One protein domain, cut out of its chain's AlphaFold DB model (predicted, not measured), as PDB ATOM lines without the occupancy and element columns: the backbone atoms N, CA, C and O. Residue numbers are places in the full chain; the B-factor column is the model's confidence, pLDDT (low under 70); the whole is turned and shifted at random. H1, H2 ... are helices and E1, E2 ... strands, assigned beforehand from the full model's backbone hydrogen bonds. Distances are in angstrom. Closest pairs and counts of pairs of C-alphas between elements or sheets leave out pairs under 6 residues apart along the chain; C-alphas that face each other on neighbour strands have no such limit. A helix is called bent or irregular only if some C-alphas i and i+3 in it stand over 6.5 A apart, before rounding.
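AT A GLANCE: This is residues 175 to 328 of the 603 residues of an uncharacterized protein of bacterium HR29 (UniProt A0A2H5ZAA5). A chain of crossing helices runs through this domain: H1 crosses the first part of H4, the far part of H4 meets H6, and H8 crosses H6. A small sheet of three short strands sits beside H4, and two long loops, residues 272 to 291 and 312 to 323, join the later helices. The printed part has 154 residues, in the order H1 H2 E1 E2 E3 H3 H4 H5 H6 H7 H8 H9; the sheet, order E1 E3 E2, is mixed, and the class is mostly helix, with mostly crossed packing. It is compact, with a radius of gyration of the C-alphas of 15.0 A and spans of 43 by 34 by 28 A.

IN THESE COORDINATES: Find the sheet in E1, residues 200 to 203, from C-alpha 200 at (174.059, 211.563, 152.728), E2, residues 210 to 212, and E3, residues 217 to 220. Before it come H1, residues 175 to 188, 20.1 A long, and H2, residues 190 to 196, irregular, with C-alphas 191 and 194 7.4 A apart. After it come H3, residues 222 to 225, and H4, residues 230 to 246, 23.8 A long from (172.538, 228.774, 157.232). Read on through H5, residues 248 to 255, H6, residues 259 to 271, 18.0 A long, H7, residues 292 to 295, H8, residues 303 to 311, and H9, residues 324 to 327, ending at (181.379, 224.890, 138.560).

HOW THE PARTS SIT: Look first at E1 and E3, parallel, with N 202 and O 218 2.8 A apart; E2 and E3 are an antiparallel hairpin, with N 211 and O 219 2.9 A apart. H4 only grazes the sheet, Val 212 and Glu 240 having the closest C-alphas of E2 and H4, 6.3 A apart; H1, H3 and H9 only graze it too, H3 only just on it with 5 pairs of C-alphas within 10 A. H1 touches H4, closest C-alphas Ala 181 and Ala 234, 4.4 A. H1 and H2 are a helical hairpin, closest C-alphas Leu 186 and Ser 193, 6.0 A. The hub H6 touches H4, H5, H8 and H9; with H8 the closest C-alphas are Cys 266 and Ala 303, 4.9 A, at a steep tilt of 55 degrees, opposite ways. H7 is close to H6 but not clearly touching, C-alphas 268 and 292 being 5.9 A apart. Every O i to N i+4 pair is within hydrogen-bond range in H1, H4, H5, H6 and H8; H2 has 1 of 3, beside 2 of 4 O i to N i+3 pairs, and H3, H7 and H9 are too short.

THE WHOLE: The C-alphas farthest apart, Arg 176 and Tyr 312, are 43.5 A apart. The printed part has no cut; the links H6 to H7 and H8 to H9 are long. Look for pLDDT under 70 at residues 273 to 282, 287, 314 to 317 and 320 to 327.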
ATOM      1  N   ARG A 175     178.521 218.779 160.104       76.81
ATOM      2  CA  ARG A 175     177.312 217.977 160.240       76.81
ATOM      3  C   ARG A 175     176.130 218.755 160.801       76.81
ATOM      4  O   ARG A 175     175.058 218.707 160.202       76.81
ATOM      5  N   ARG A 176     176.310 219.507 161.887       77.81
ATOM      6  CA  ARG A 176     175.239 220.333 162.450       77.81
ATOM      7  C   ARG A 176     174.799 221.416 161.468       77.81
ATOM      8  O   ARG A 176     173.607 221.560 161.217       77.81
ATOM      9  N   ARG A 177     175.745 222.106 160.824       81.50
ATOM     10  CA  ARG A 177     175.432 223.114 159.793       81.50
ATOM     11  C   ARG A 177     174.670 222.529 158.606       81.50
ATOM     12  O   ARG A 177     173.765 223.172 158.076       81.50
ATOM     13  N   PHE A 178     175.011 221.308 158.197       83.75
ATOM     14  CA  PHE A 178     174.274 220.579 157.167       83.75
ATOM     15  C   PHE A 178     172.848 220.249 157.612       83.75
ATOM     16  O   PHE A 178     171.904 220.429 156.842       83.75
ATOM     17  N   GLU A 179     172.666 219.799 158.853       81.25
ATOM     18  CA  GLU A 179     171.349 219.502 159.416       81.25
ATOM     19  C   GLU A 179     170.476 220.757 159.541       81.25
ATOM     20  O   GLU A 179     169.324 220.728 159.109       81.25
ATOM     21  N   GLU A 180     171.030 221.872 160.025       82.88
ATOM     22  CA  GLU A 180     170.354 223.173 160.105       82.88
ATOM     23  C   GLU A 180     169.936 223.683 158.717       82.88
ATOM     24  O   GLU A 180     168.778 224.052 158.497       82.88
ATOM     25  N   ALA A 181     170.848 223.646 157.739       84.44
ATOM     26  CA  ALA A 181     170.556 224.042 156.364       84.44
ATOM     27  C   ALA A 181     169.488 223.143 155.720       84.44
ATOM     28  O   ALA A 181     168.586 223.635 155.034       84.44
ATOM     29  N   ARG A 182     169.544 221.830 155.974       83.38
ATOM     30  CA  ARG A 182     168.542 220.865 155.508       83.38
ATOM     31  C   ARG A 182     167.172 221.137 156.127       83.38
ATOM     32  O   ARG A 182     166.181 221.133 155.405       83.38
ATOM     33  N   GLN A 183     167.090 221.405 157.429       80.94
ATOM     34  CA  GLN A 183     165.826 221.751 158.086       80.94
ATOM     35  C   GLN A 183     165.245 223.051 157.524       80.94
ATOM     36  O   GLN A 183     164.067 223.097 157.166       80.94
ATOM     37  N   LEU A 184     166.077 224.084 157.358       81.00
ATOM     38  CA  LEU A 184     165.652 225.356 156.779       81.00
ATOM     39  C   LEU A 184     165.129 225.181 155.347       81.00
ATOM     40  O   LEU A 184     164.089 225.742 155.004       81.00
ATOM     41  N   LEU A 185     165.801 224.367 154.527       80.38
ATOM     42  CA  LEU A 185     165.323 223.996 153.195       80.38
ATOM     43  C   LEU A 185     163.929 223.358 153.264       80.38
ATOM     44  O   LEU A 185     163.050 223.746 152.498       80.38
ATOM     45  N   LEU A 186     163.713 222.410 154.177       78.12
ATOM     46  CA  LEU A 186     162.452 221.675 154.300       78.12
ATOM     47  C   LEU A 186     161.297 222.526 154.818       78.12
ATOM     48  O   LEU A 186     160.180 222.379 154.330       78.12
ATOM     49  N   LEU A 187     161.564 223.458 155.732       74.00
ATOM     50  CA  LEU A 187     160.570 224.430 156.191       74.00
ATOM     51  C   LEU A 187     160.092 225.343 155.051       74.00
ATOM     52  O   LEU A 187     158.948 225.795 155.048       74.00
ATOM     53  N   ARG A 188     160.962 225.631 154.073       76.19
ATOM     54  CA  ARG A 188     160.651 226.523 152.942       76.19
ATOM     55  C   ARG A 188     160.125 225.780 151.719       76.19
ATOM     56  O   ARG A 188     159.252 226.296 151.022       76.19
ATOM     57  N   PHE A 189     160.618 224.571 151.480       76.12
ATOM     58  CA  PHE A 189     160.287 223.733 150.332       76.12
ATOM     59  C   PHE A 189     159.961 222.295 150.775       76.12
ATOM     60  O   PHE A 189     160.703 221.363 150.452       76.12
ATOM     61  N   PRO A 190     158.825 222.070 151.469       75.00
ATOM     62  CA  PRO A 190     158.465 220.750 151.994       75.00
ATOM     63  C   PRO A 190     158.353 219.661 150.920       75.00
ATOM     64  O   PRO A 190     158.585 218.487 151.201       75.00
ATOM     65  N   PHE A 191     158.062 220.027 149.667       72.44
ATOM     66  CA  PHE A 191     158.012 219.086 148.543       72.44
ATOM     67  C   PHE A 191     159.379 218.452 148.211       72.44
ATOM     68  O   PHE A 191     159.423 217.436 147.515       72.44
ATOM     69  N   PHE A 192     160.491 218.986 148.735       76.12
ATOM     70  CA  PHE A 192     161.805 218.337 148.692       76.12
ATOM     71  C   PHE A 192     162.054 217.348 149.830       76.12
ATOM     72  O   PHE A 192     163.119 216.739 149.837       76.12
ATOM     73  N   SER A 193     161.115 217.133 150.760       74.88
ATOM     74  CA  SER A 193     161.304 216.242 151.922       74.88
ATOM     75  C   SER A 193     161.869 214.889 151.542       74.88
ATOM     76  O   SER A 193     162.897 214.468 152.066       74.88
ATOM     77  N   ALA A 194     161.260 214.238 150.555       72.50
ATOM     78  CA  ALA A 194     161.729 212.939 150.114       72.50
ATOM     79  C   ALA A 194     163.185 212.994 149.584       72.50
ATOM     80  O   ALA A 194     163.890 211.994 149.664       72.50
ATOM     81  N   ALA A 195     163.640 214.136 149.056       76.00
ATOM     82  CA  ALA A 195     164.956 214.319 148.428       76.00
ATOM     83  C   ALA A 195     166.016 214.604 149.470       76.00
ATOM     84  O   ALA A 195     167.035 213.927 149.546       76.00
ATOM     85  N   ALA A 196     165.740 215.612 150.294       77.25
ATOM     86  CA  ALA A 196     166.693 216.129 151.250       77.25
ATOM     87  C   ALA A 196     167.010 215.093 152.337       77.25
ATOM     88  O   ALA A 196     168.133 215.056 152.829       77.25
ATOM     89  N   TRP A 197     166.059 214.213 152.677       76.69
ATOM     90  CA  TRP A 197     166.305 213.106 153.607       76.69
ATOM     91  C   TRP A 197     167.175 211.988 153.031       76.69
ATOM     92  O   TRP A 197     167.815 211.278 153.799       76.69
ATOM     93  N   ASN A 198     167.236 211.848 151.705       77.75
ATOM     94  CA  ASN A 198     168.132 210.891 151.056       77.75
ATOM     95  C   ASN A 198     169.547 211.441 150.847       77.75
ATOM     96  O   ASN A 198     170.443 210.659 150.528       77.75
ATOM     97  N   LEU A 199     169.773 212.747 151.051       81.19
ATOM     98  CA  LEU A 199     171.119 213.305 151.002       81.19
ATOM     99  C   LEU A 199     171.973 212.761 152.149       81.19
ATOM    100  O   LEU A 199     171.672 212.980 153.326       81.19
ATOM    101  N   LYS A 200     173.068 212.093 151.790       84.94
ATOM    102  CA  LYS A 200     174.059 211.563 152.728       84.94
ATOM    103  C   LYS A 200     175.255 212.496 152.779       84.94
ATOM    104  O   LYS A 200     175.955 212.635 151.783       84.94
ATOM    105  N   LEU A 201     175.492 213.111 153.929       85.69
ATOM    106  CA  LEU A 201     176.666 213.943 154.151       85.69
ATOM    107  C   LEU A 201     177.950 213.099 154.108       85.69
ATOM    108  O   LEU A 201     178.040 212.085 154.799       85.69
ATOM    109  N   ILE A 202     178.938 213.542 153.332       86.19
ATOM    110  CA  ILE A 202     180.302 213.008 153.311       86.19
ATOM    111  C   ILE A 202     181.270 214.181 153.469       86.19
ATOM    112  O   ILE A 202     181.443 214.998 152.565       86.19
ATOM    113  N   GLU A 203     181.920 214.273 154.622       88.44
ATOM    114  CA  GLU A 203     182.956 215.280 154.840       88.44
ATOM    115  C   GLU A 203     184.172 214.965 153.965       88.44
ATOM    116  O   GLU A 203     184.709 213.859 153.986       88.44
ATOM    117  N   THR A 204     184.566 215.931 153.141       88.44
ATOM    118  CA  THR A 204     185.628 215.792 152.142       88.44
ATOM    119  C   THR A 204     186.516 217.040 152.186       88.44
ATOM    120  O   THR A 204     186.339 217.962 151.386       88.44
ATOM    121  N   PRO A 205     187.447 217.127 153.151       88.06
ATOM    122  CA  PRO A 205     188.300 218.301 153.312       88.06
ATOM    123  C   PRO A 205     189.133 218.603 152.060       88.06
ATOM    124  O   PRO A 205     189.714 217.700 151.459       88.06
ATOM    125  N   GLY A 206     189.235 219.882 151.687       83.38
ATOM    126  CA  GLY A 206     190.111 220.346 150.608       83.38
ATOM    127  C   GLY A 206     189.459 220.468 149.229       83.38
ATOM    128  O   GLY A 206     190.113 220.963 148.310       83.38
ATOM    129  N   ILE A 207     188.185 220.085 149.059       84.62
ATOM    130  CA  ILE A 207     187.459 220.314 147.793       84.62
ATOM    131  C   ILE A 207     187.042 221.783 147.615       84.62
ATOM    132  O   ILE A 207     186.723 222.207 146.504       84.62
ATOM    133  N   GLY A 208     187.058 222.569 148.696       84.88
ATOM    134  CA  GLY A 208     186.739 223.994 148.717       84.88
ATOM    135  C   GLY A 208     185.276 224.312 148.429       84.88
ATOM    136  O   GLY A 208     184.970 225.458 148.109       84.88
ATOM    137  N   THR A 209     184.383 223.316 148.466       85.31
ATOM    138  CA  THR A 209     183.018 223.456 147.961       85.31
ATOM    139  C   THR A 209     182.045 222.356 148.415       85.31
ATOM    140  O   THR A 209     182.356 221.600 149.333       85.31
ATOM    141  N   VAL A 210     180.858 222.293 147.799       88.00
ATOM    142  CA  VAL A 210     179.859 221.224 147.929       88.00
ATOM    143  C   VAL A 210     179.645 220.568 146.565       88.00
ATOM    144  O   VAL A 210     179.555 221.258 145.560       88.00
ATOM    145  N   SER A 211     179.561 219.243 146.533       90.12
ATOM    146  CA  SER A 211     179.392 218.443 145.315       90.12
ATOM    147  C   SER A 211     178.414 217.310 145.599       90.12
ATOM    148  O   SER A 211     178.451 216.724 146.682       90.12
ATOM    149  N   VAL A 212     177.559 216.956 144.640       90.62
ATOM    150  CA  VAL A 212     176.608 215.847 144.790       90.62
ATOM    151  C   VAL A 212     176.733 214.861 143.635       90.62
ATOM    152  O   VAL A 212     176.900 215.238 142.477       90.62
ATOM    153  N   ASP A 213     176.614 213.574 143.952       88.50
ATOM    154  CA  ASP A 213     176.538 212.516 142.947       88.50
ATOM    155  C   ASP A 213     175.103 211.975 142.773       88.50
ATOM    156  O   ASP A 213     174.217 212.228 143.600       88.50
ATOM    157  N   PRO A 214     174.826 211.203 141.705       84.25
ATOM    158  CA  PRO A 214     173.516 210.601 141.488       84.25
ATOM    159  C   PRO A 214     173.026 209.700 142.632       84.25
ATOM    160  O   PRO A 214     171.824 209.495 142.749       84.25
ATOM    161  N   ALA A 215     173.909 209.177 143.491       81.81
ATOM    162  CA  ALA A 215     173.528 208.353 144.644       81.81
ATOM    163  C   ALA A 215     173.098 209.195 145.860       81.81
ATOM    164  O   ALA A 215     172.951 208.661 146.963       81.81
ATOM    165  N   ALA A 216     172.897 210.503 145.659       83.19
ATOM    166  CA  ALA A 216     172.559 211.481 146.682       83.19
ATOM    167  C   ALA A 216     173.614 211.571 147.800       83.19
ATOM    168  O   ALA A 216     173.301 211.951 148.929       83.19
ATOM    169  N   ARG A 217     174.879 211.240 147.511       89.19
ATOM    170  CA  ARG A 217     175.988 211.526 148.428       89.19
ATOM    171  C   ARG A 217     176.407 212.979 148.219       89.19
ATOM    172  O   ARG A 217     176.699 213.386 147.099       89.19
ATOM    173  N   CYS A 218     176.379 213.755 149.296       89.56
ATOM    174  CA  CYS A 218     176.711 215.170 149.334       89.56
ATOM    175  C   CYS A 218     178.077 215.346 149.989       89.56
ATOM    176  O   CYS A 218     178.215 215.227 151.208       89.56
ATOM    177  N   TYR A 219     179.080 215.590 149.153       90.56
ATOM    178  CA  TYR A 219     180.457 215.830 149.547       90.56
ATOM    179  C   TYR A 219     180.599 217.297 149.917       90.56
ATOM    180  O   TYR A 219     180.285 218.168 149.107       90.56
ATOM    181  N   VAL A 220     181.053 217.581 151.132       88.94
ATOM    182  CA  VAL A 220     181.203 218.958 151.614       88.94
ATOM    183  C   VAL A 220     182.618 219.191 152.104       88.94
ATOM    184  O   VAL A 220     183.182 218.324 152.768       88.94
ATOM    185  N   ASP A 221     183.178 220.367 151.833       89.06
ATOM    186  CA  ASP A 221     184.375 220.835 152.528       89.06
ATOM    187  C   ASP A 221     183.979 221.488 153.868       89.06
ATOM    188  O   ASP A 221     183.366 222.566 153.859       89.06
ATOM    189  N   PRO A 222     184.349 220.890 155.020       86.62
ATOM    190  CA  PRO A 222     184.141 221.474 156.344       86.62
ATOM    191  C   PRO A 222     184.552 222.945 156.451       86.62
ATOM    192  O   PRO A 222     183.786 223.784 156.925       86.62
ATOM    193  N   ALA A 223     185.742 223.285 155.949       85.50
ATOM    194  CA  ALA A 223     186.316 224.620 156.075       85.50
ATOM    195  C   ALA A 223     185.602 225.654 155.192       85.50
ATOM    196  O   ALA A 223     185.735 226.864 155.408       85.50
ATOM    197  N   TRP A 224     184.862 225.198 154.179       84.31
ATOM    198  CA  TRP A 224     184.039 226.054 153.335       84.31
ATOM    199  C   TRP A 224     182.649 226.271 153.939       84.31
ATOM    200  O   TRP A 224     182.212 227.414 154.059       84.31
ATOM    201  N   VAL A 225     181.992 225.201 154.400       83.19
ATOM    202  CA  VAL A 225     180.639 225.256 154.985       83.19
ATOM    203  C   VAL A 225     180.578 226.158 156.222       83.19
ATOM    204  O   VAL A 225     179.618 226.912 156.388       83.19
ATOM    205  N   VAL A 226     181.619 226.151 157.061       80.56
ATOM    206  CA  VAL A 226     181.684 226.990 158.276       80.56
ATOM    207  C   VAL A 226     181.684 228.499 157.960       80.56
ATOM    208  O   VAL A 226     181.290 229.323 158.788       80.56
ATOM    209  N   LYS A 227     182.046 228.895 156.733       81.62
ATOM    210  CA  LYS A 227     182.048 230.306 156.305       81.62
ATOM    211  C   LYS A 227     180.676 230.803 155.845       81.62
ATOM    212  O   LYS A 227     180.474 232.013 155.776       81.62
ATOM    213  N   LEU A 228     179.749 229.900 155.524       79.25
ATOM    214  CA  LEU A 228     178.431 230.245 154.992       79.25
ATOM    215  C   LEU A 228     177.410 230.472 156.104       79.25
ATOM    216  O   LEU A 228     177.427 229.801 157.135       79.25
ATOM    217  N   LYS A 229     176.452 231.369 155.874       82.50
ATOM    218  CA  LYS A 229     175.242 231.451 156.703       82.50
ATOM    219  C   LYS A 229     174.341 230.244 156.433       82.50
ATOM    220  O   LYS A 229     174.298 229.738 155.314       82.50
ATOM    221  N   ALA A 230     173.516 229.857 157.407       79.50
ATOM    222  CA  ALA A 230     172.538 228.774 157.232       79.50
ATOM    223  C   ALA A 230     171.610 228.992 156.017       79.50
ATOM    224  O   ALA A 230     171.299 228.047 155.295       79.50
ATOM    225  N   SER A 231     171.219 230.242 155.734       79.81
ATOM    226  CA  SER A 231     170.408 230.596 154.557       79.81
ATOM    227  C   SER A 231     171.145 230.433 153.226       79.81
ATOM    228  O   SER A 231     170.513 230.113 152.222       79.81
ATOM    229  N   GLU A 232     172.462 230.660 153.217       82.50
ATOM    230  CA  GLU A 232     173.323 230.490 152.042       82.50
ATOM    231  C   GLU A 232     173.557 229.009 151.781       82.50
ATOM    232  O   GLU A 232     173.382 228.543 150.658       82.50
ATOM    233  N   PHE A 233     173.854 228.242 152.833       86.19
ATOM    234  CA  PHE A 233     174.052 226.808 152.691       86.19
ATOM    235  C   PHE A 233     172.757 226.082 152.308       86.19
ATOM    236  O   PHE A 233     172.773 225.229 151.428       86.19
ATOM    237  N   ALA A 234     171.607 226.469 152.867       84.75
ATOM    238  CA  ALA A 234     170.311 225.948 152.431       84.75
ATOM    239  C   ALA A 234     170.015 226.281 150.954       84.75
ATOM    240  O   ALA A 234     169.425 225.463 150.247       84.75
ATOM    241  N   GLY A 235     170.457 227.449 150.471       85.44
ATOM    242  CA  GLY A 235     170.416 227.807 149.050       85.44
ATOM    243  C   GLY A 235     171.294 226.899 148.184       85.44
ATOM    244  O   GLY A 235     170.844 226.436 147.139       85.44
ATOM    245  N   VAL A 236     172.503 226.571 148.646       87.25
ATOM    246  CA  VAL A 236     173.390 225.599 147.980       87.25
ATOM    247  C   VAL A 236     172.773 224.195 147.987       87.25
ATOM    248  O   VAL A 236     172.737 223.543 146.953       87.25
ATOM    249  N   LEU A 237     172.187 223.732 149.095       88.06
ATOM    250  CA  LEU A 237     171.519 222.422 149.134       88.06
ATOM    251  C   LEU A 237     170.314 222.351 148.190       88.06
ATOM    252  O   LEU A 237     170.107 221.332 147.530       88.06
ATOM    253  N   TYR A 238     169.527 223.426 148.097       87.69
ATOM    254  CA  TYR A 238     168.472 223.542 147.091       87.69
ATOM    255  C   TYR A 238     169.045 223.394 145.677       87.69
ATOM    256  O   TYR A 238     168.451 222.707 144.839       87.69
ATOM    257  N   HIS A 239     170.168 224.066 145.402       88.62
ATOM    258  CA  HIS A 239     170.836 224.055 144.100       88.62
ATOM    259  C   HIS A 239     171.243 222.637 143.706       88.62
ATOM    260  O   HIS A 239     170.781 222.116 142.691       88.62
ATOM    261  N   GLU A 240     171.986 221.960 144.576       90.12
ATOM    262  CA  GLU A 240     172.460 220.600 144.322       90.12
ATOM    263  C   GLU A 240     171.310 219.590 144.182       90.12
ATOM    264  O   GLU A 240     171.281 218.761 143.266       90.12
ATOM    265  N   LEU A 241     170.274 219.703 145.021       87.75
ATOM    266  CA  LEU A 241     169.062 218.892 144.879       87.75
ATOM    267  C   LEU A 241     168.323 219.160 143.571       87.75
ATOM    268  O   LEU A 241     167.704 218.250 143.012       87.75
ATOM    269  N   SER A 242     168.378 220.391 143.067       87.88
ATOM    270  CA  SER A 242     167.762 220.740 141.793       87.88
ATOM    271  C   SER A 242     168.452 220.023 140.635       87.88
ATOM    272  O   SER A 242     167.739 219.520 139.766       87.88
ATOM    273  N   HIS A 243     169.783 219.875 140.645       88.81
ATOM    274  CA  HIS A 243     170.477 219.045 139.651       88.81
ATOM    275  C   HIS A 243     170.013 217.587 139.694       88.81
ATOM    276  O   HIS A 243     169.693 217.013 138.645       88.81
ATOM    277  N   LEU A 244     169.902 217.014 140.899       86.94
ATOM    278  CA  LEU A 244     169.464 215.629 141.102       86.94
ATOM    279  C   LEU A 244     168.047 215.406 140.569       86.94
ATOM    280  O   LEU A 244     167.800 214.522 139.748       86.94
ATOM    281  N   ILE A 245     167.111 216.253 140.992       86.38
ATOM    282  CA  ILE A 245     165.687 216.110 140.682       86.38
ATOM    283  C   ILE A 245     165.404 216.419 139.215       86.38
ATOM    284  O   ILE A 245     164.607 215.729 138.576       86.38
ATOM    285  N   ARG A 246     166.068 217.432 138.647       86.56
ATOM    286  CA  ARG A 246     165.956 217.758 137.219       86.56
ATOM    287  C   ARG A 246     166.726 216.780 136.329       86.56
ATOM    288  O   ARG A 246     166.595 216.881 135.109       86.56
ATOM    289  N   MET A 247     167.441 215.816 136.917       87.00
ATOM    290  CA  MET A 247     168.221 214.785 136.231       87.00
ATOM    291  C   MET A 247     169.215 215.372 135.223       87.00
ATOM    292  O   MET A 247     169.300 214.907 134.084       87.00
ATOM    293  N   HIS A 248     169.940 216.419 135.625       88.56
ATOM    294  CA  HIS A 248     170.894 217.099 134.747       88.56
ATOM    295  C   HIS A 248     171.960 216.146 134.197       88.56
ATOM    296  O   HIS A 248     172.175 216.140 132.986       88.56
ATOM    297  N   PHE A 249     172.509 215.255 135.025       85.44
ATOM    298  CA  PHE A 249     173.437 214.205 134.594       85.44
ATOM    299  C   PHE A 249     172.908 213.356 133.425       85.44
ATOM    300  O   PHE A 249     173.579 213.200 132.407       85.44
ATOM    301  N   HIS A 250     171.677 212.843 133.526       82.81
ATOM    302  CA  HIS A 250     171.101 211.969 132.501       82.81
ATOM    303  C   HIS A 250     170.744 212.740 131.223       82.81
ATOM    304  O   HIS A 250     170.917 212.233 130.114       82.81
ATOM    305  N   ARG A 251     170.262 213.982 131.368       84.06
ATOM    306  CA  ARG A 251     169.949 214.874 130.240       84.06
ATOM    307  C   ARG A 251     171.210 215.221 129.442       84.06
ATOM    308  O   ARG A 251     171.193 215.065 128.224       84.06
ATOM    309  N   GLY A 252     172.299 215.587 130.120       81.50
ATOM    310  CA  GLY A 252     173.586 215.904 129.492       81.50
ATOM    311  C   GLY A 252     174.200 214.710 128.763       81.50
ATOM    312  O   GLY A 252     174.576 214.825 127.596       81.50
ATOM    313  N   GLN A 253     174.209 213.534 129.403       81.44
ATOM    314  CA  GLN A 253     174.682 212.285 128.788       81.44
ATOM    315  C   GLN A 253     173.891 211.933 127.522       81.44
ATOM    316  O   GLN A 253     174.477 211.577 126.501       81.44
ATOM    317  N   ARG A 254     172.558 212.074 127.554       80.69
ATOM    318  CA  ARG A 254     171.680 211.745 126.421       80.69
ATOM    319  C   ARG A 254     171.959 212.585 125.175       80.69
ATOM    320  O   ARG A 254     171.762 212.091 124.066       80.69
ATOM    321  N   ILE A 255     172.376 213.837 125.345       82.19
ATOM    322  CA  ILE A 255     172.692 214.738 124.228       82.19
ATOM    323  C   ILE A 255     174.191 214.780 123.896       82.19
ATOM    324  O   ILE A 255     174.581 215.513 122.990       82.19
ATOM    325  N   GLY A 256     175.023 214.017 124.617       83.81
ATOM    326  CA  GLY A 256     176.477 214.028 124.455       83.81
ATOM    327  C   GLY A 256     177.090 215.406 124.720       83.81
ATOM    328  O   GLY A 256     177.933 215.858 123.946       83.81
ATOM    329  N   ALA A 257     176.611 216.108 125.750       85.75
ATOM    330  CA  ALA A 257     177.083 217.450 126.070       85.75
ATOM    331  C   ALA A 257     178.522 217.452 126.611       85.75
ATOM    332  O   ALA A 257     178.934 216.514 127.294       85.75
ATOM    333  N   ASP A 258     179.264 218.535 126.360       89.25
ATOM    334  CA  ASP A 258     180.513 218.804 127.076       89.25
ATOM    335  C   ASP A 258     180.206 218.977 128.576       89.25
ATOM    336  O   ASP A 258     179.392 219.843 128.915       89.25
ATOM    337  N   PRO A 259     180.824 218.198 129.484       87.62
ATOM    338  CA  PRO A 259     180.440 218.180 130.897       87.62
ATOM    339  C   PRO A 259     180.565 219.530 131.610       87.62
ATOM    340  O   PRO A 259     179.734 219.853 132.460       87.62
ATOM    341  N   LYS A 260     181.581 220.334 131.272       87.31
ATOM    342  CA  LYS A 260     181.829 221.630 131.927       87.31
ATOM    343  C   LYS A 260     180.836 222.678 131.445       87.31
ATOM    344  O   LYS A 260     180.240 223.388 132.251       87.31
ATOM    345  N   LEU A 261     180.629 222.744 130.132       88.56
ATOM    346  CA  LEU A 261     179.661 223.648 129.524       88.56
ATOM    347  C   LEU A 261     178.221 223.277 129.909       88.56
ATOM    348  O   LEU A 261     177.387 224.159 130.117       88.56
ATOM    349  N   TRP A 262     177.933 221.980 130.030       90.94
ATOM    350  CA  TRP A 262     176.652 221.473 130.508       90.94
ATOM    351  C   TRP A 262     176.398 221.861 131.959       90.94
ATOM    352  O   TRP A 262     175.320 222.365 132.259       90.94
ATOM    353  N   ASN A 263     177.397 221.710 132.836       90.94
ATOM    354  CA  ASN A 263     177.272 222.152 134.221       90.94
ATOM    355  C   ASN A 263     176.938 223.652 134.296       90.94
ATOM    356  O   ASN A 263     175.941 224.028 134.907       90.94
ATOM    357  N   LEU A 264     177.668 224.493 133.552       90.44
ATOM    358  CA  LEU A 264     177.367 225.925 133.472       90.44
ATOM    359  C   LEU A 264     175.927 226.190 132.994       90.44
ATOM    360  O   LEU A 264     175.220 227.005 133.580       90.44
ATOM    361  N   ALA A 265     175.457 225.495 131.957       90.50
ATOM    362  CA  ALA A 265     174.085 225.638 131.469       90.50
ATOM    363  C   ALA A 265     173.027 225.211 132.505       90.50
ATOM    364  O   ALA A 265     171.975 225.844 132.627       90.50
ATOM    365  N   CYS A 266     173.304 224.152 133.264       90.88
ATOM    366  CA  CYS A 266     172.465 223.678 134.357       90.88
ATOM    367  C   CYS A 266     172.409 224.670 135.521       90.88
ATOM    368  O   CYS A 266     171.319 224.938 136.033       90.88
ATOM    369  N   ASP A 267     173.552 225.245 135.891       89.81
ATOM    370  CA  ASP A 267     173.644 226.300 136.896       89.81
ATOM    371  C   ASP A 267     172.828 227.519 136.480       89.81
ATOM    372  O   ASP A 267     172.085 228.064 137.294       89.81
ATOM    373  N   LEU A 268     172.889 227.913 135.203       88.44
ATOM    374  CA  LEU A 268     172.036 228.972 134.669       88.44
ATOM    375  C   LEU A 268     170.546 228.613 134.791       88.44
ATOM    376  O   LEU A 268     169.784 229.451 135.259       88.44
ATOM    377  N   GLU A 269     170.129 227.382 134.457       87.81
ATOM    378  CA  GLU A 269     168.729 226.916 134.590       87.81
ATOM    379  C   GLU A 269     168.208 226.989 136.038       87.81
ATOM    380  O   GLU A 269     167.012 227.209 136.282       87.81
ATOM    381  N   ILE A 270     169.089 226.755 137.010       85.56
ATOM    382  CA  ILE A 270     168.746 226.761 138.431       85.56
ATOM    383  C   ILE A 270     168.794 228.191 138.974       85.56
ATOM    384  O   ILE A 270     167.780 228.665 139.477       85.56
ATOM    385  N   ASN A 271     169.902 228.912 138.811       83.12
ATOM    386  CA  ASN A 271     170.129 230.252 139.378       83.12
ATOM    387  C   ASN A 271     169.174 231.318 138.827       83.12
ATOM    388  O   ASN A 271     168.848 232.302 139.499       83.12
ATOM    389  N   ASP A 272     168.712 231.126 137.598       75.19
ATOM    390  CA  ASP A 272     167.693 231.945 136.956       75.19
ATOM    391  C   ASP A 272     166.299 231.763 137.580       75.19
ATOM    392  O   ASP A 272     165.462 232.676 137.563       75.19
ATOM    393  N   ALA A 273     166.043 230.614 138.216       65.00
ATOM    394  CA  ALA A 273     164.774 230.364 138.872       65.00
ATOM    395  C   ALA A 273     164.493 231.471 139.901       65.00
ATOM    396  O   ALA A 273     165.139 231.609 140.941       65.00
ATOM    397  N   LYS A 274     163.459 232.276 139.618       59.41
ATOM    398  CA  LYS A 274     162.978 233.360 140.497       59.41
ATOM    399  C   LYS A 274     162.594 232.864 141.896       59.41
ATOM    400  O   LYS A 274     162.407 233.667 142.801       59.41
ATOM    401  N   ASP A 275     162.509 231.554 142.056       56.09
ATOM    402  CA  ASP A 275     162.267 230.764 143.253       56.09
ATOM    403  C   ASP A 275     163.202 231.133 144.421       56.09
ATOM    404  O   ASP A 275     162.730 231.234 145.551       56.09
ATOM    405  N   PHE A 276     164.480 231.438 144.153       56.19
ATOM    406  CA  PHE A 276     165.431 231.931 145.166       56.19
ATOM    407  C   PHE A 276     165.140 233.369 145.623       56.19
ATOM    408  O   PHE A 276     165.500 233.767 146.724       56.19
ATOM    409  N   ARG A 277     164.498 234.170 144.763       50.06
ATOM    410  CA  ARG A 277     164.320 235.623 144.931       50.06
ATOM    411  C   ARG A 277     162.928 236.019 145.434       50.06
ATOM    412  O   ARG A 277     162.705 237.190 145.729       50.06
ATOM    413  N   GLN A 278     161.971 235.091 145.515       48.03
ATOM    414  CA  GLN A 278     160.629 235.409 146.007       48.03
ATOM    415  C   GLN A 278     160.650 235.650 147.524       48.03
ATOM    416  O   GLN A 278     161.192 234.852 148.287       48.03
ATOM    417  N   ALA A 279     160.002 236.740 147.950       43.00
ATOM    418  CA  ALA A 279     160.014 237.346 149.290       43.00
ATOM    419  C   ALA A 279     159.713 236.412 150.490       43.00
ATOM    420  O   ALA A 279     159.871 236.817 151.640       43.00
ATOM    421  N   ARG A 280     159.298 235.162 150.247       47.44
ATOM    422  CA  ARG A 280     158.930 234.170 151.267       47.44
ATOM    423  C   ARG A 280     159.988 233.091 151.530       47.44
ATOM    424  O   ARG A 280     159.990 232.530 152.623       47.44
ATOM    425  N   ALA A 281     160.877 232.799 150.573       56.44
ATOM    426  CA  ALA A 281     161.877 231.738 150.732       56.44
ATOM    427  C   ALA A 281     163.023 232.157 151.670       56.44
ATOM    428  O   ALA A 281     163.504 231.330 152.440       56.44
ATOM    429  N   ARG A 282     163.432 233.439 151.627       63.16
ATOM    430  CA  ARG A 282     164.571 234.014 152.382       63.16
ATOM    431  C   ARG A 282     165.877 233.199 152.272       63.16
ATOM    432  O   ARG A 282     166.770 233.375 153.096       63.16
ATOM    433  N   LEU A 283     165.994 232.324 151.271       71.69
ATOM    434  CA  LEU A 283     167.250 231.667 150.931       71.69
ATOM    435  C   LEU A 283     168.074 232.615 150.066       71.69
ATOM    436  O   LEU A 283     167.530 233.381 149.272       71.69
ATOM    437  N   SER A 284     169.386 232.557 150.225       71.75
ATOM    438  CA  SER A 284     170.334 233.316 149.419       71.75
ATOM    439  C   SER A 284     171.284 232.343 148.742       71.75
ATOM    440  O   SER A 284     171.572 231.278 149.277       71.75
ATOM    441  N   LEU A 285     171.759 232.700 147.556       73.00
ATOM    442  CA  LEU A 285     172.876 232.006 146.930       73.00
ATOM    443  C   LEU A 285     174.167 232.775 147.247       73.00
ATOM    444  O   LEU A 285     174.092 233.999 147.419       73.00
ATOM    445  N   PRO A 286     175.328 232.099 147.314       71.44
ATOM    446  CA  PRO A 286     176.622 232.771 147.386       71.44
ATOM    447  C   PRO A 286     176.798 233.784 146.242       71.44
ATOM    448  O   PRO A 286     176.199 233.642 145.170       71.44
ATOM    449  N   VAL A 287     177.617 234.816 146.462       65.00
ATOM    450  CA  VAL A 287     177.850 235.917 145.499       65.00
ATOM    451  C   VAL A 287     178.415 235.401 144.169       65.00
ATOM    452  O   VAL A 287     178.264 236.033 143.127       65.00
ATOM    453  N   GLU A 288     179.035 234.230 144.201       70.50
ATOM    454  CA  GLU A 288     179.682 233.542 143.096       70.50
ATOM    455  C   GLU A 288     178.699 232.861 142.121       70.50
ATOM    456  O   GLU A 288     179.133 232.363 141.082       70.50
ATOM    457  N   ALA A 289     177.394 232.841 142.419       75.81
ATOM    458  CA  ALA A 289     176.373 232.230 141.568       75.81
ATOM    459  C   ALA A 289     176.205 232.967 140.223       75.81
ATOM    460  O   ALA A 289     175.797 234.130 140.179       75.81
ATOM    461  N   VAL A 290     176.467 232.254 139.123       82.88
ATOM    462  CA  VAL A 290     176.387 232.756 137.738       82.88
ATOM    463  C   VAL A 290     174.952 232.983 137.267       82.88
ATOM    464  O   VAL A 290     174.042 232.233 137.634       82.88
ATOM    465  N   ARG A 291     174.745 233.998 136.417       82.69
ATOM    466  CA  ARG A 291     173.418 234.384 135.899       82.69
ATOM    467  C   ARG A 291     173.359 234.512 134.374       82.69
ATOM    468  O   ARG A 291     174.328 234.966 133.770       82.69
ATOM    469  N   PRO A 292     172.192 234.258 133.743       85.75
ATOM    470  CA  PRO A 292     172.040 234.372 132.286       85.75
ATOM    471  C   PRO A 292     172.393 235.755 131.729       85.75
ATOM    472  O   PRO A 292     172.975 235.866 130.650       85.75
ATOM    473  N   SER A 293     172.101 236.814 132.492       83.25
ATOM    474  CA  SER A 293     172.379 238.203 132.112       83.25
ATOM    475  C   SER A 293     173.867 238.495 131.914       83.25
ATOM    476  O   SER A 293     174.204 239.317 131.068       83.25
ATOM    477  N   GLU A 294     174.760 237.814 132.643       83.75
ATOM    478  CA  GLU A 294     176.219 237.941 132.467       83.75
ATOM    479  C   GLU A 294     176.668 237.435 131.091       83.75
ATOM    480  O   GLU A 294     177.678 237.875 130.547       83.75
ATOM    481  N   PHE A 295     175.865 236.558 130.494       84.19
ATOM    482  CA  PHE A 295     176.063 236.020 129.162       84.19
ATOM    483  C   PHE A 295     175.124 236.669 128.143       84.19
ATOM    484  O   PHE A 295     175.066 236.206 127.017       84.19
ATOM    485  N   GLY A 296     174.360 237.716 128.462       83.94
ATOM    486  CA  GLY A 296     173.388 238.287 127.515       83.94
ATOM    487  C   GLY A 296     172.359 237.268 126.995       83.94
ATOM    488  O   GLY A 296     171.874 237.406 125.873       83.94
ATOM    489  N   LEU A 297     172.067 236.228 127.781       86.81
ATOM    490  CA  LEU A 297     171.034 235.233 127.499       86.81
ATOM    491  C   LEU A 297     169.752 235.608 128.263       86.81
ATOM    492  O   LEU A 297     169.839 236.170 129.360       86.81
ATOM    493  N   PRO A 298     168.560 235.332 127.706       86.94
ATOM    494  CA  PRO A 298     167.307 235.631 128.388       86.94
ATOM    495  C   PRO A 298     167.088 234.693 129.582       86.94
ATOM    496  O   PRO A 298     167.463 233.527 129.535       86.94
ATOM    497  N   GLU A 299     166.437 235.210 130.628       85.06
ATOM    498  CA  GLU A 299     165.907 234.415 131.743       85.06
ATOM    499  C   GLU A 299     164.742 233.508 131.271       85.06
ATOM    500  O   GLU A 299     163.969 233.853 130.374       85.06
ATOM    501  N   GLY A 300     164.551 232.376 131.939       80.44
ATOM    502  CA  GLY A 300     163.473 231.404 131.787       80.44
ATOM    503  C   GLY A 300     163.770 230.183 130.911       80.44
ATOM    504  O   GLY A 300     162.844 229.387 130.713       80.44
ATOM    505  N   LEU A 301     164.990 230.030 130.389       84.12
ATOM    506  CA  LEU A 301     165.349 228.925 129.491       84.12
ATOM    507  C   LEU A 301     165.638 227.611 130.239       84.12
ATOM    508  O   LEU A 301     165.886 227.585 131.445       84.12
ATOM    509  N   THR A 302     165.574 226.500 129.511       86.88
ATOM    510  CA  THR A 302     166.009 225.164 129.952       86.88
ATOM    511  C   THR A 302     167.530 225.000 129.850       86.88
ATOM    512  O   THR A 302     168.180 225.725 129.097       86.88
ATOM    513  N   ALA A 303     168.114 224.025 130.558       89.25
ATOM    514  CA  ALA A 303     169.542 223.724 130.449       89.25
ATOM    515  C   ALA A 303     169.963 223.404 129.007       89.25
ATOM    516  O   ALA A 303     171.031 223.834 128.592       89.25
ATOM    517  N   GLU A 304     169.138 222.722 128.201       88.69
ATOM    518  CA  GLU A 304     169.457 222.467 126.789       88.69
ATOM    519  C   GLU A 304     169.500 223.759 125.970       88.69
ATOM    520  O   GLU A 304     170.404 223.944 125.156       88.69
ATOM    521  N   GLU A 305     168.556 224.670 126.194       89.25
ATOM    522  CA  GLU A 305     168.522 225.966 125.511       89.25
ATOM    523  C   GLU A 305     169.713 226.845 125.922       89.25
ATOM    524  O   GLU A 305     170.363 227.437 125.056       89.25
ATOM    525  N   TYR A 306     170.056 226.878 127.214       90.12
ATOM    526  CA  TYR A 306     171.262 227.556 127.694       90.12
ATOM    527  C   TYR A 306     172.530 226.922 127.123       90.12
ATOM    528  O   TYR A 306     173.403 227.642 126.644       90.12
ATOM    529  N   TYR A 307     172.619 225.593 127.094       89.81
ATOM    530  CA  TYR A 307     173.759 224.873 126.533       89.81
ATOM    531  C   TYR A 307     173.967 225.213 125.055       89.81
ATOM    532  O   TYR A 307     175.081 225.534 124.643       89.81
ATOM    533  N   VAL A 308     172.893 225.230 124.257       88.62
ATOM    534  CA  VAL A 308     172.947 225.653 122.850       88.62
ATOM    535  C   VAL A 308     173.393 227.113 122.731       88.62
ATOM    536  O   VAL A 308     174.250 227.412 121.902       88.62
ATOM    537  N   GLY A 309     172.867 228.013 123.569       86.56
ATOM    538  CA  GLY A 309     173.248 229.430 123.578       86.56
ATOM    539  C   GLY A 309     174.708 229.685 123.976       86.56
ATOM    540  O   GLY A 309     175.325 230.631 123.483       86.56
ATOM    541  N   LEU A 310     175.275 228.834 124.833       86.62
ATOM    542  CA  LEU A 310     176.672 228.910 125.264       86.62
ATOM    543  C   LEU A 310     177.636 228.249 124.268       86.62
ATOM    544  O   LEU A 310     178.759 228.720 124.122       86.62
ATOM    545  N   ARG A 311     177.209 227.207 123.541       82.44
ATOM    546  CA  ARG A 311     178.057 226.431 122.612       82.44
ATOM    547  C   ARG A 311     178.674 227.258 121.481       82.44
ATOM    548  O   ARG A 311     179.717 226.887 120.957       82.44
ATOM    549  N   TYR A 312     178.032 228.357 121.095       74.12
ATOM    550  CA  TYR A 312     178.519 229.248 120.036       74.12
ATOM    551  C   TYR A 312     179.384 230.402 120.557       74.12
ATOM    552  O   TYR A 312     179.705 231.318 119.801       74.12
ATOM    553  N   ARG A 313     179.737 230.388 121.845       77.25
ATOM    554  CA  ARG A 313     180.634 231.372 122.452       77.25
ATOM    555  C   ARG A 313     182.055 230.847 122.500       77.25
ATOM    556  O   ARG A 313     182.287 229.642 122.474       77.25
ATOM    557  N   ASP A 314     182.989 231.780 122.596       69.81
ATOM    558  CA  ASP A 314     184.389 231.461 122.826       69.81
ATOM    559  C   ASP A 314     184.542 230.751 124.180       69.81
ATOM    560  O   ASP A 314     184.226 231.324 125.226       69.81
ATOM    561  N   ALA A 315     184.976 229.489 124.146       63.38
ATOM    562  CA  ALA A 315     185.106 228.644 125.327       63.38
ATOM    563  C   ALA A 315     186.149 229.190 126.313       63.38
ATOM    564  O   ALA A 315     185.961 229.047 127.522       63.38
ATOM    565  N   ASP A 316     187.182 229.878 125.815       63.31
ATOM    566  CA  ASP A 316     188.234 230.479 126.642       63.31
ATOM    567  C   ASP A 316     187.746 231.746 127.370       63.31
ATOM    568  O   ASP A 316     188.325 232.160 128.376       63.31
ATOM    569  N   ALA A 317     186.640 232.342 126.911       67.50
ATOM    570  CA  ALA A 317     186.002 233.496 127.541       67.50
ATOM    571  C   ALA A 317     184.917 233.113 128.568       67.50
ATOM    572  O   ALA A 317     184.382 233.990 129.254       67.50
ATOM    573  N   LEU A 318     184.554 231.828 128.676       74.38
ATOM    574  CA  LEU A 318     183.521 231.370 129.606       74.38
ATOM    575  C   LEU A 318     184.112 231.129 131.007       74.38
ATOM    576  O   LEU A 318     185.128 230.447 131.149       74.38
ATOM    577  N   PRO A 319     183.466 231.615 132.081       71.75
ATOM    578  CA  PRO A 319     183.955 231.462 133.441       71.75
ATOM    579  C   PRO A 319     183.578 230.078 133.993       71.75
ATOM    580  O   PRO A 319     182.847 229.971 134.970       71.75
ATOM    581  N   LEU A 320     184.086 229.008 133.375       64.19
ATOM    582  CA  LEU A 320     183.767 227.610 133.715       64.19
ATOM    583  C   LEU A 320     184.159 227.213 135.154       64.19
ATOM    584  O   LEU A 320     183.687 226.202 135.658       64.19
ATOM    585  N   ALA A 321     185.026 227.995 135.802       58.91
ATOM    586  CA  ALA A 321     185.436 227.838 137.202       58.91
ATOM    587  C   ALA A 321     184.687 228.783 138.169       58.91
ATOM    588  O   ALA A 321     185.092 228.961 139.318       58.91
ATOM    589  N   ARG A 322     183.628 229.451 137.697       61.19
ATOM    590  CA  ARG A 322     182.784 230.375 138.463       61.19
ATOM    591  C   ARG A 322     181.354 229.834 138.460       61.19
ATOM    592  O   ARG A 322     180.931 229.231 137.481       61.19
ATOM    593  N   GLY A 323     180.618 230.047 139.543       59.25
ATOM    594  CA  GLY A 323     179.290 229.467 139.737       59.25
ATOM    595  C   GLY A 323     179.102 228.964 141.157       59.25
ATOM    596  O   GLY A 323     180.011 229.058 141.990       59.25
ATOM    597  N   ILE A 324     177.920 228.407 141.432       59.50
ATOM    598  CA  ILE A 324     177.737 227.661 142.675       59.50
ATOM    599  C   ILE A 324     178.677 226.466 142.619       59.50
ATOM    600  O   ILE A 324     178.972 225.905 141.567       59.50
ATOM    601  N   ALA A 325     179.292 226.209 143.757       58.44
ATOM    602  CA  ALA A 325     180.376 225.268 143.879       58.44
ATOM    603  C   ALA A 325     181.577 225.451 142.926       58.44
ATOM    604  O   ALA A 325     182.297 224.499 142.634       58.44
ATOM    605  N   PHE A 326     181.817 226.667 142.417       65.38
ATOM    606  CA  PHE A 326     182.892 226.954 141.453       65.38
ATOM    607  C   PHE A 326     182.811 226.110 140.164       65.38
ATOM    608  O   PHE A 326     183.840 225.757 139.585       65.38
ATOM    609  N   GLY A 327     181.595 225.755 139.728       69.44
ATOM    610  CA  GLY A 327     181.379 224.890 138.560       69.44
ATOM    611  C   GLY A 327     181.682 223.410 138.829       69.44
ATOM    612  O   GLY A 327     181.879 222.637 137.889       69.44
ATOM    613  N   ARG A 328     181.731 223.008 140.107       81.94
ATOM    614  CA  ARG A 328     182.031 221.646 140.581       81.94
ATOM    615  C   ARG A 328     180.895 221.060 141.426       81.94
ATOM    616  O   ARG A 328     181.143 220.401 142.429       81.94
TER     617      ARG A 328